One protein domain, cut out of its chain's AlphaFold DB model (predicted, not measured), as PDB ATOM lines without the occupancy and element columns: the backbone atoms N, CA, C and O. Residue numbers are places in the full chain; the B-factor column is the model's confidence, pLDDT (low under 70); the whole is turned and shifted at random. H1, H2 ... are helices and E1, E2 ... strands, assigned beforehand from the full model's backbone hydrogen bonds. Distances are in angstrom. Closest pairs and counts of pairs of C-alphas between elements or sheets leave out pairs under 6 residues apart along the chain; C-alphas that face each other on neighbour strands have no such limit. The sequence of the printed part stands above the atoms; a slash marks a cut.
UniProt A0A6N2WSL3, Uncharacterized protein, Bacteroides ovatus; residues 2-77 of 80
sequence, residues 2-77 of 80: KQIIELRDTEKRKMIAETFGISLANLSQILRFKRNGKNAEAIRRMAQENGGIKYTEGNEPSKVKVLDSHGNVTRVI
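What this domain is: This is residues 2 to 77 of the 80 residues of an uncharacterized protein of Bacteroides ovatus (UniProt A0A6N2WSL3). A head and a long arm make this model: in the head three short helices, H1, H2 and H3, pack crosswise on one another, with the small two-stranded sheet of E1 and E2 at their side. From the end of E2, residues 57 to 62 lead away to a separate hairpin, E3 and E4, at the far end of the arm. The printed part has 76 residues, with three named helices and four named strands in the order E1 H1 H2 H3 E2 E3 E4; both sheets, E1 - E2 and E3 - E4, are antiparallel, and the class is mixed, helices and strands. The whole is extended, with a radius of gyration of the C-alphas of 19.2 A, and the arm makes much of the longest of its three spans, 60 by 23 by 17 A.

Where its parts are: Find C-alpha 3 at (-21.498, 29.230, -15.738); there E1 begins and runs to residue 6. Next read H1, residues 10 to 19, 14.3 A from first to last C-alpha, and H2, residues 24 to 31, 10.4 A. H3, residues 40 to 49, begins with C-alpha 40 at (-14.668, 31.121, -27.298) and is 14.4 A long. E2 takes residues 53 to 56 and spans 10.0 A, close to the 9.8 A of E1. Further on come E3, residues 63 to 67, 12.8 A, and E4, residues 73 to 77, 11.0 A, which ends with C-alpha 77 at (-17.455, 32.920, 9.385).

How they stand to each other: Look first at E1 and E2, antiparallel with 162 degrees between their directions; N 4 and O 55 are 2.9 A apart and N 6 and O 53 2.8 A, within hydrogen-bond range. The closest C-alphas of E1 and H2 are those of Ile 5 and Leu 31, 5.1 A apart. H1 and H2 touch, about perpendicular at 89 degrees, with Ala 17 and Leu 24 the closest C-alphas at 5.9 A. H2 and H3 touch, about perpendicular at 88 degrees, closest at the C-alphas of Ile 30 and Ala 40, 6.0 A. H1 and H3 touch at a steep tilt of 41 degrees, opposite ways, closest at the C-alphas of Ile 16 and Ile 43, 7.1 A. In H1, H2 and H3 every O i to N i+4 pair is within hydrogen-bond range. E2 and E3 are apart. In the hairpin E3 and E4, antiparallel at 152 degrees, N 66 and O 75 are 2.8 A apart, within hydrogen-bond range.

The domain as a whole: The two C-alphas farthest apart, those of Gly 21 and His 70, are 61.4 A apart. The printed part has no cut and no long link. The mean pLDDT of the printed part is 91.0; look at residues 58 to 62, between E2 and E3, for the five under 70.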
ATOM      1  N   LYS A   2     -20.583  26.490 -11.931       81.31
ATOM      2  CA  LYS A   2     -21.195  26.342 -13.250       81.31
ATOM      3  C   LYS A   2     -21.547  27.724 -13.799       81.31
ATOM      4  O   LYS A   2     -22.138  28.545 -13.105       81.31
ATOM      5  N   GLN A   3     -21.150  27.997 -15.036       89.38
ATOM      6  CA  GLN A   3     -21.498  29.230 -15.738       89.38
ATOM      7  C   GLN A   3     -22.213  28.868 -17.034       89.38
ATOM      8  O   GLN A   3     -21.869  27.880 -17.689       89.38
ATOM      9  N   ILE A   4     -23.208  29.656 -17.411       94.69
ATOM     10  CA  ILE A   4     -23.905  29.508 -18.685       94.69
ATOM     11  C   ILE A   4     -24.316  30.880 -19.204       94.69
ATOM     12  O   ILE A   4     -24.715  31.742 -18.433       94.69
ATOM     13  N   ILE A   5     -24.205  31.083 -20.511       96.12
ATOM     14  CA  ILE A   5     -24.862  32.184 -21.211       96.12
ATOM     15  C   ILE A   5     -26.072  31.596 -21.924       96.12
ATOM     16  O   ILE A   5     -25.933  30.749 -22.810       96.12
ATOM     17  N   GLU A   6     -27.262  32.004 -21.509       94.94
ATOM     18  CA  GLU A   6     -28.511  31.587 -22.128       94.94
ATOM     19  C   GLU A   6     -28.899  32.594 -23.209       94.94
ATOM     20  O   GLU A   6     -29.296  33.717 -22.914       94.94
ATOM     21  N   LEU A   7     -28.776  32.180 -24.469       96.25
ATOM     22  CA  LEU A   7     -29.291  32.904 -25.626       96.25
ATOM     23  C   LEU A   7     -30.466  32.099 -26.188       96.25
ATOM     24  O   LEU A   7     -30.263  31.002 -26.711       96.25
ATOM     25  N   ARG A   8     -31.694  32.602 -26.012       92.38
ATOM     26  CA  ARG A   8     -32.928  31.897 -26.411       92.38
ATOM     27  C   ARG A   8     -33.268  32.061 -27.886       92.38
ATOM     28  O   ARG A   8     -33.875  31.166 -28.464       92.38
ATOM     29  N   ASP A   9     -32.859  33.173 -28.484       94.50
ATOM     30  CA  ASP A   9     -33.133  33.475 -29.885       94.50
ATOM     31  C   ASP A   9     -32.348  32.533 -30.814       94.50
ATOM     32  O   ASP A   9     -31.114  32.497 -30.812       94.50
ATOM     33  N   THR A  10     -33.079  31.740 -31.597       93.38
ATOM     34  CA  THR A  10     -32.508  30.730 -32.495       93.38
ATOM     35  C   THR A  10     -31.828  31.353 -33.714       93.38
ATOM     36  O   THR A  10     -30.793  30.847 -34.150       93.38
ATOM     37  N   GLU A  11     -32.348  32.462 -34.235       95.56
ATOM     38  CA  GLU A  11     -31.790  33.137 -35.410       95.56
ATOM     39  C   GLU A  11     -30.470  33.822 -35.049       95.56
ATOM     40  O   GLU A  11     -29.466  33.666 -35.748       95.56
ATOM     41  N   LYS A  12     -30.404  34.458 -33.872       96.06
ATOM     42  CA  LYS A  12     -29.144  34.995 -33.336       96.06
ATOM     43  C   LYS A  12     -28.094  33.907 -33.121       96.06
ATOM     44  O   LYS A  12     -26.912  34.128 -33.378       96.06
ATOM     45  N   ARG A  13     -28.499  32.709 -32.690       96.81
ATOM     46  CA  ARG A  13     -27.571  31.576 -32.537       96.81
ATOM     47  C   ARG A  13     -27.021  31.090 -33.873       96.81
ATOM     48  O   ARG A  13     -25.830  30.797 -33.934       96.81
ATOM     49  N   LYS A  14     -27.851  31.012 -34.917       96.62
ATOM     50  CA  LYS A  14     -27.396  30.668 -36.275       96.62
ATOM     51  C   LYS A  14     -26.407  31.701 -36.797       96.62
ATOM     52  O   LYS A  14     -25.293  31.327 -37.140       96.62
ATOM     53  N   MET A  15     -26.753  32.984 -36.709       96.94
ATOM     54  CA  MET A  15     -25.883  34.085 -37.129       96.94
ATOM     55  C   MET A  15     -24.504  34.030 -36.451       96.94
ATOM     56  O   MET A  15     -23.478  34.147 -37.117       96.94
ATOM     57  N   ILE A  16     -24.451  33.814 -35.130       96.50
ATOM     58  CA  ILE A  16     -23.175  33.692 -34.408       96.50
ATOM     59  C   ILE A  16     -22.413  32.447 -34.883       96.50
ATOM     60  O   ILE A  16     -21.209  32.505 -35.117       96.50
ATOM     61  N   ALA A  17     -23.092  31.311 -35.037       96.38
ATOM     62  CA  ALA A  17     -22.456  30.078 -35.489       96.38
ATOM     63  C   ALA A  17     -21.838  30.226 -36.891       96.38
ATOM     64  O   ALA A  17     -20.687  29.837 -37.086       96.38
ATOM     65  N   GLU A  18     -22.554  30.862 -37.817       96.62
ATOM     66  CA  GLU A  18     -22.093  31.186 -39.171       96.62
ATOM     67  C   GLU A  18     -20.909  32.158 -39.154       96.62
ATOM     68  O   GLU A  18     -19.881  31.872 -39.764       96.62
ATOM     69  N   THR A  19     -21.001  33.242 -38.376       96.62
ATOM     70  CA  THR A  19     -19.932  34.253 -38.236       96.62
ATOM     71  C   THR A  19     -18.599  33.630 -37.812       96.62
ATOM     72  O   THR A  19     -17.536  34.043 -38.269       96.62
ATOM     73  N   PHE A  20     -18.641  32.621 -36.939       94.19
ATOM     74  CA  PHE A  20     -17.443  31.943 -36.437       94.19
ATOM     75  C   PHE A  20     -17.137  30.614 -37.143       94.19
ATOM     76  O   PHE A  20     -16.182  29.940 -36.752       94.19
ATOM     77  N   GLY A  21     -17.923  30.220 -38.152       95.50
ATOM     78  CA  GLY A  21     -17.742  28.967 -38.890       95.50
ATOM     79  C   GLY A  21     -17.841  27.712 -38.013       95.50
ATOM     80  O   GLY A  21     -17.089  26.757 -38.206       95.50
ATOM     81  N   ILE A  22     -18.722  27.710 -37.008       95.19
ATOM     82  CA  ILE A  22     -18.898  26.594 -36.067       95.19
ATOM     83  C   ILE A  22     -20.297  25.990 -36.147       95.19
ATOM     84  O   ILE A  22     -21.260  26.633 -36.542       95.19
ATOM     85  N   SER A  23     -20.442  24.748 -35.685       95.94
ATOM     86  CA  SER A  23     -21.762  24.138 -35.518       95.94
ATOM     87  C   SER A  23     -22.523  24.731 -34.323       95.94
ATOM     88  O   SER A  23     -21.932  25.141 -33.316       95.94
ATOM     89  N   LEU A  24     -23.858  24.677 -34.370       95.75
ATOM     90  CA  LEU A  24     -24.731  25.064 -33.249       95.75
ATOM     91  C   LEU A  24     -24.460  24.248 -31.970       95.75
ATOM     92  O   LEU A  24     -24.627  24.747 -30.849       95.75
ATOM     93  N   ALA A  25     -24.009  22.999 -32.120       95.12
ATOM     94  CA  ALA A  25     -23.592  22.155 -31.005       95.12
ATOM     95  C   ALA A  25     -22.338  22.719 -30.318       95.12
ATOM     96  O   ALA A  25     -22.319  22.866 -29.092       95.12
ATOM     97  N   ASN A  26     -21.327  23.119 -31.098       95.06
ATOM     98  CA  ASN A  26     -20.117  23.752 -30.571       95.06
ATOM     99  C   ASN A  26     -20.432  25.097 -29.914       95.06
ATOM    100  O   ASN A  26     -19.951  25.353 -28.809       95.06
ATOM    101  N   LEU A  27     -21.294  25.915 -30.529       96.25
ATOM    102  CA  LEU A  27     -21.783  27.152 -29.919       96.25
ATOM    103  C   LEU A  27     -22.402  26.868 -28.542       96.25
ATOM    104  O   LEU A  27     -22.039  27.494 -27.550       96.25
ATOM    105  N   SER A  28     -23.270  25.860 -28.450       95.75
ATOM    106  CA  SER A  28     -23.925  25.480 -27.191       95.75
ATOM    107  C   SER A  28     -22.934  25.035 -26.111       95.75
ATOM    108  O   SER A  28     -23.112  25.364 -24.938       95.75
ATOM    109  N   GLN A  29     -21.874  24.311 -26.481       95.81
ATOM    110  CA  GLN A  29     -20.807  23.942 -25.547       95.81
ATOM    111  C   GLN A  29     -20.007  25.163 -25.073       95.81
ATOM    112  O   GLN A  29     -19.685  25.259 -23.887       95.81
ATOM    113  N   ILE A  30     -19.718  26.108 -25.971       96.25
ATOM    114  CA  ILE A  30     -18.987  27.344 -25.662       96.25
ATOM    115  C   ILE A  30     -19.793  28.240 -24.712       96.25
ATOM    116  O   ILE A  30     -19.233  28.722 -23.723       96.25
ATOM    117  N   LEU A  31     -21.098  28.407 -24.961       95.69
ATOM    118  CA  LEU A  31     -22.011  29.182 -24.107       95.69
ATOM    119  C   LEU A  31     -22.188  28.559 -22.717       95.69
ATOM    120  O   LEU A  31     -22.375  29.272 -21.737       95.69
ATOM    121  N   ARG A  32     -22.074  27.231 -22.607       94.69
ATOM    122  CA  ARG A  32     -22.074  26.492 -21.331       94.69
ATOM    123  C   ARG A  32     -20.697  26.414 -20.666       94.69
ATOM    124  O   ARG A  32     -20.528  25.627 -19.740       94.69
ATOM    125  N   PHE A  33     -19.704  27.152 -21.171       94.06
ATOM    126  CA  PHE A  33     -18.321  27.136 -20.681       94.06
ATOM    127  C   PHE A  33     -17.664  25.740 -20.671       94.06
ATOM    128  O   PHE A  33     -16.668  25.526 -19.991       94.06
ATOM    129  N   LYS A  34     -18.181  24.790 -21.464       92.88
ATOM    130  CA  LYS A  34     -17.633  23.426 -21.587       92.88
ATOM    131  C   LYS A  34     -16.493  23.324 -22.601       92.88
ATOM    132  O   LYS A  34     -15.794  22.320 -22.633       92.88
ATOM    133  N   ARG A  35     -16.319  24.345 -23.446       90.25
ATOM    134  CA  ARG A  35     -15.268  24.416 -24.467       90.25
ATOM    135  C   ARG A  35     -14.596  25.783 -24.429       90.25
ATOM    136  O   ARG A  35     -15.274  26.805 -24.539       90.25
ATOM    137  N   ASN A  36     -13.271  25.782 -24.301       86.75
ATOM    138  CA  ASN A  36     -12.421  26.971 -24.305       86.75
ATOM    139  C   ASN A  36     -11.463  26.874 -25.496       86.75
ATOM    140  O   ASN A  36     -10.488  26.133 -25.457       86.75
ATOM    141  N   GLY A  37     -11.790  27.568 -26.582       86.44
ATOM    142  CA  GLY A  37     -10.926  27.716 -27.754       86.44
ATOM    143  C   GLY A  37     -10.566  29.182 -27.975       86.44
ATOM    144  O   GLY A  37     -11.113  30.051 -27.298       86.44
ATOM    145  N   LYS A  38      -9.707  29.461 -28.964       89.06
ATOM    146  CA  LYS A  38      -9.218  30.820 -29.274       89.06
ATOM    147  C   LYS A  38     -10.347  31.853 -29.445       89.06
ATOM    148  O   LYS A  38     -10.236  32.959 -28.942       89.06
ATOM    149  N   ASN A  39     -11.465  31.454 -30.058       93.19
ATOM    150  CA  ASN A  39     -12.606  32.344 -30.319       93.19
ATOM    151  C   ASN A  39     -13.716  32.257 -29.255       93.19
ATOM    152  O   ASN A  39     -14.731  32.939 -29.369       93.19
ATOM    153  N   ALA A  40     -13.578  31.402 -28.234       94.25
ATOM    154  CA  ALA A  40     -14.668  31.121 -27.298       94.25
ATOM    155  C   ALA A  40     -15.097  32.358 -26.500       94.25
ATOM    156  O   ALA A  40     -16.282  32.531 -26.230       94.25
ATOM    157  N   GLU A  41     -14.155  33.224 -26.138       94.94
ATOM    158  CA  GLU A  41     -14.451  34.462 -25.417       94.94
ATOM    159  C   GLU A  41     -15.196  35.474 -26.295       94.94
ATOM    160  O   GLU A  41     -16.233  35.992 -25.882       94.94
ATOM    161  N   ALA A  42     -14.747  35.660 -27.540       96.44
ATOM    162  CA  ALA A  42     -15.424  36.508 -28.519       96.44
ATOM    163  C   ALA A  42     -16.861  36.032 -28.793       96.44
ATOM    164  O   ALA A  42     -17.791  36.834 -28.778       96.44
ATOM    165  N   ILE A  43     -17.068  34.719 -28.943       96.69
ATOM    166  CA  ILE A  43     -18.400  34.119 -29.120       96.69
ATOM    167  C   ILE A  43     -19.306  34.408 -27.916       96.69
ATOM    168  O   ILE A  43     -20.475  34.750 -28.083       96.69
ATOM    169  N   ARG A  44     -18.785  34.277 -26.690       96.62
ATOM    170  CA  ARG A  44     -19.546  34.558 -25.461       96.62
ATOM    171  C   ARG A  44     -19.930  36.028 -25.362       96.62
ATOM    172  O   ARG A  44     -21.071  36.321 -25.018       96.62
ATOM    173  N   ARG A  45     -19.001  36.928 -25.687       96.56
ATOM    174  CA  ARG A  45     -19.249  38.371 -25.728       96.56
ATOM    175  C   ARG A  45     -20.332  38.709 -26.754       96.56
ATOM    176  O   ARG A  45     -21.323  39.334 -26.396       96.56
ATOM    177  N   MET A  46     -20.207  38.197 -27.977       96.56
ATOM    178  CA  MET A  46     -21.192  38.430 -29.036       96.56
ATOM    179  C   MET A  46     -22.576  37.883 -28.667       96.56
ATOM    180  O   MET A  46     -23.596  38.505 -28.963       96.56
ATOM    181  N   ALA A  47     -22.639  36.737 -27.984       96.44
ATOM    182  CA  ALA A  47     -23.900  36.192 -27.496       96.44
ATOM    183  C   ALA A  47     -24.561  37.094 -26.444       96.44
ATOM    184  O   ALA A  47     -25.777  37.246 -26.479       96.44
ATOM    185  N   GLN A  48     -23.789  37.713 -25.545       95.94
ATOM    186  CA  GLN A  48     -24.313  38.681 -24.571       95.94
ATOM    187  C   GLN A  48     -24.795  39.969 -25.245       95.94
ATOM    188  O   GLN A  48     -25.889  40.437 -24.946       95.94
ATOM    189  N   GLU A  49     -24.031  40.488 -26.209       95.94
ATOM    190  CA  GLU A  49     -24.411  41.662 -27.011       95.94
ATOM    191  C   GLU A  49     -25.711  41.425 -27.804       95.94
ATOM    192  O   GLU A  49     -26.481  42.354 -28.030       95.94
ATOM    193  N   ASN A  50     -26.009  40.172 -28.167       94.94
ATOM    194  CA  ASN A  50     -27.256  39.771 -28.827       94.94
ATOM    195  C   ASN A  50     -28.364  39.321 -27.853       94.94
ATOM    196  O   ASN A  50     -29.289  38.618 -28.261       94.94
ATOM    197  N   GLY A  51     -28.293  39.717 -26.577       93.56
ATOM    198  CA  GLY A  51     -29.347  39.471 -25.583       93.56
ATOM    199  C   GLY A  51     -29.178  38.192 -24.757       93.56
ATOM    200  O   GLY A  51     -30.118  37.749 -24.100       93.56
ATOM    201  N   GLY A  52     -27.998  37.573 -24.783       95.19
ATOM    202  CA  GLY A  52     -27.681  36.408 -23.961       95.19
ATOM    203  C   GLY A  52     -27.470  36.773 -22.490       95.19
ATOM    204  O   GLY A  52     -26.665  37.644 -22.165       95.19
ATOM    205  N   ILE A  53     -28.134  36.062 -21.579       95.12
ATOM    206  CA  ILE A  53     -28.045  36.313 -20.133       95.12
ATOM    207  C   ILE A  53     -27.015  35.372 -19.511       95.12
ATOM    208  O   ILE A  53     -27.100  34.152 -19.663       95.12
ATOM    209  N   LYS A  54     -26.024  35.925 -18.800       93.94
ATOM    210  CA  LYS A  54     -25.017  35.134 -18.083       93.94
ATOM    211  C   LYS A  54     -25.525  34.750 -16.694       93.94
ATOM    212  O   LYS A  54     -25.708  35.610 -15.841       93.94
ATOM    213  N   TYR A  55     -25.637  33.453 -16.448       91.56
ATOM    214  CA  TYR A  55     -25.871  32.885 -15.130       91.56
ATOM    215  C   TYR A  55     -24.574  32.300 -14.583       91.56
ATOM    216  O   TYR A  55     -23.868  31.544 -15.258       91.56
ATOM    217  N   THR A  56     -24.276  32.635 -13.337       87.94
ATOM    218  CA  THR A  56     -23.236  31.987 -12.545       87.94
ATOM    219  C   THR A  56     -23.934  31.296 -11.391       87.94
ATOM    220  O   THR A  56     -24.652  31.949 -10.637       87.94
ATOM    221  N   GLU A  57     -23.752  29.985 -11.269       80.12
ATOM    222  CA  GLU A  57     -24.174  29.249 -10.083       80.12
ATOM    223  C   GLU A  57     -23.528  29.922  -8.873       80.12
ATOM    224  O   GLU A  57     -22.301  30.088  -8.824       80.12
ATOM    225  N   GLY A  58     -24.390  30.426  -7.986       65.94
ATOM    226  CA  GLY A  58     -23.987  31.175  -6.811       65.94
ATOM    227  C   GLY A  58     -23.049  30.327  -5.971       65.94
ATOM    228  O   GLY A  58     -23.277  29.135  -5.783       65.94
ATOM    229  N   ASN A  59     -21.978  30.954  -5.498       62.62
ATOM    230  CA  ASN A  59     -21.164  30.363  -4.454       62.62
ATOM    231  C   ASN A  59     -22.084  30.064  -3.259       62.62
ATOM    232  O   ASN A  59     -22.970  30.874  -2.963       62.62
ATOM    233  N   GLU A  60     -21.852  28.960  -2.550       61.06
ATOM    234  CA  GLU A  60     -22.279  28.891  -1.151       61.06
ATOM    235  C   GLU A  60     -21.886  30.211  -0.468       61.06
ATOM    236  O   GLU A  60     -20.843  30.784  -0.816       61.06
ATOM    237  N   PRO A  61     -22.720  30.762   0.429       58.41
ATOM    238  CA  PRO A  61     -22.484  32.087   0.976       58.41
ATOM    239  C   PRO A  61     -21.064  32.163   1.541       58.41
ATOM    240  O   PRO A  61     -20.743  31.519   2.535       58.41
ATOM    241  N   SER A  62     -20.212  32.992   0.922       63.50
ATOM    242  CA  SER A  62     -18.807  33.162   1.323       63.50
ATOM    243  C   SER A  62     -18.662  33.676   2.762       63.50
ATOM    244  O   SER A  62     -17.554  33.744   3.292       63.50
ATOM    245  N   LYS A  63     -19.779  34.094   3.375       70.81
ATOM    246  CA  LYS A  63     -19.904  34.529   4.759       70.81
ATOM    247  C   LYS A  63     -21.181  33.965   5.383       70.81
ATOM    248  O   LYS A  63     -22.276  34.289   4.930       70.81
ATOM    249  N   VAL A  64     -21.040  33.203   6.462       82.94
ATOM    250  CA  VAL A  64     -22.150  32.729   7.302       82.94
ATOM    251  C   VAL A  64     -22.186  33.564   8.579       82.94
ATOM    252  O   VAL A  64     -21.155  33.756   9.223       82.94
ATOM    253  N   LYS A  65     -23.362  34.082   8.946       88.69
ATOM    254  CA  LYS A  65     -23.575  34.763  10.230       88.69
ATOM    255  C   LYS A  65     -24.086  33.748  11.249       88.69
ATOM    256  O   LYS A  65     -25.105  33.110  11.013       88.69
ATOM    257  N   VAL A  66     -23.386  33.619  12.368       90.38
ATOM    258  CA  VAL A  66     -23.859  32.898  13.551       90.38
ATOM    259  C   VAL A  66     -24.658  33.884  14.394       90.38
ATOM    260  O   VAL A  66     -24.208  35.009  14.625       90.38
ATOM    261  N   LEU A  67     -25.852  33.469  14.801       94.50
ATOM    262  CA  LEU A  67     -26.790  34.260  15.593       94.50
ATOM    263  C   LEU A  67     -26.907  33.646  16.993       94.50
ATOM    264  O   LEU A  67     -26.729  32.437  17.149       94.50
ATOM    265  N   ASP A  68     -27.186  34.467  18.001       91.69
ATOM    266  CA  ASP A  68     -27.654  33.980  19.301       91.69
ATOM    267  C   ASP A  68     -29.159  33.644  19.264       91.69
ATOM    268  O   ASP A  68     -29.845  33.845  18.257       91.69
ATOM    269  N   SER A  69     -29.695  33.144  20.380       92.56
ATOM    270  CA  SER A  69     -31.121  32.819  20.531       92.56
ATOM    271  C   SER A  69     -32.064  34.024  20.408       92.56
ATOM    272  O   SER A  69     -33.271  33.831  20.294       92.56
ATOM    273  N   HIS A  70     -31.538  35.251  20.440       92.62
ATOM    274  CA  HIS A  70     -32.292  36.499  20.322       92.62
ATOM    275  C   HIS A  70     -32.171  37.125  18.921       92.62
ATOM    276  O   HIS A  70     -32.768  38.167  18.663       92.62
ATOM    277  N   GLY A  71     -31.421  36.500  18.004       87.94
ATOM    278  CA  GLY A  71     -31.212  36.992  16.643       87.94
ATOM    279  C   GLY A  71     -30.100  38.038  16.504       87.94
ATOM    280  O   GLY A  71     -29.983  38.656  15.444       87.94
ATOM    281  N   ASN A  72     -29.256  38.236  17.522       92.94
ATOM    282  CA  ASN A  72     -28.083  39.101  17.405       92.94
ATOM    283  C   ASN A  72     -26.927  38.345  16.749       92.94
ATOM    284  O   ASN A  72     -26.681  37.174  17.034       92.94
ATOM    285  N   VAL A  73     -26.182  39.023  15.876       92.50
ATOM    286  CA  VAL A  73     -25.021  38.426  15.203       92.50
ATOM    287  C   VAL A  73     -23.873  38.294  16.199       92.50
ATOM    288  O   VAL A  73     -23.321  39.295  16.644       92.50
ATOM    289  N   THR A  74     -23.472  37.062  16.498       92.50
ATOM    290  CA  THR A  74     -22.358  36.768  17.411       92.50
ATOM    291  C   THR A  74     -21.045  36.574  16.668       92.50
ATOM    292  O   THR A  74     -19.978  36.916  17.176       92.50
ATOM    293  N   ARG A  75     -21.093  36.030  15.447       88.62
ATOM    294  CA  ARG A  75     -19.889  35.749  14.662       88.62
ATOM    295  C   ARG A  75     -20.175  35.756  13.170       88.62
ATOM    296  O   ARG A  75     -21.251  35.370  12.728       88.62
ATOM    297  N   VAL A  76     -19.179  36.141  12.380       89.06
ATOM    298  CA  VAL A  76     -19.191  35.971  10.923       89.06
ATOM    299  C   VAL A  76     -18.065  35.016  10.548       89.06
ATOM    300  O   VAL A  76     -16.907  35.271  10.867       89.06
ATOM    301  N   ILE A  77     -18.407  33.908   9.898       87.25
ATOM    302  CA  ILE A  77     -17.455  32.920   9.385       87.25
ATOM    303  C   ILE A  77     -17.284  33.186   7.898       87.25
ATOM    304  O   ILE A  77     -18.275  33.180   7.174       87.25
TER     305      ILE A  77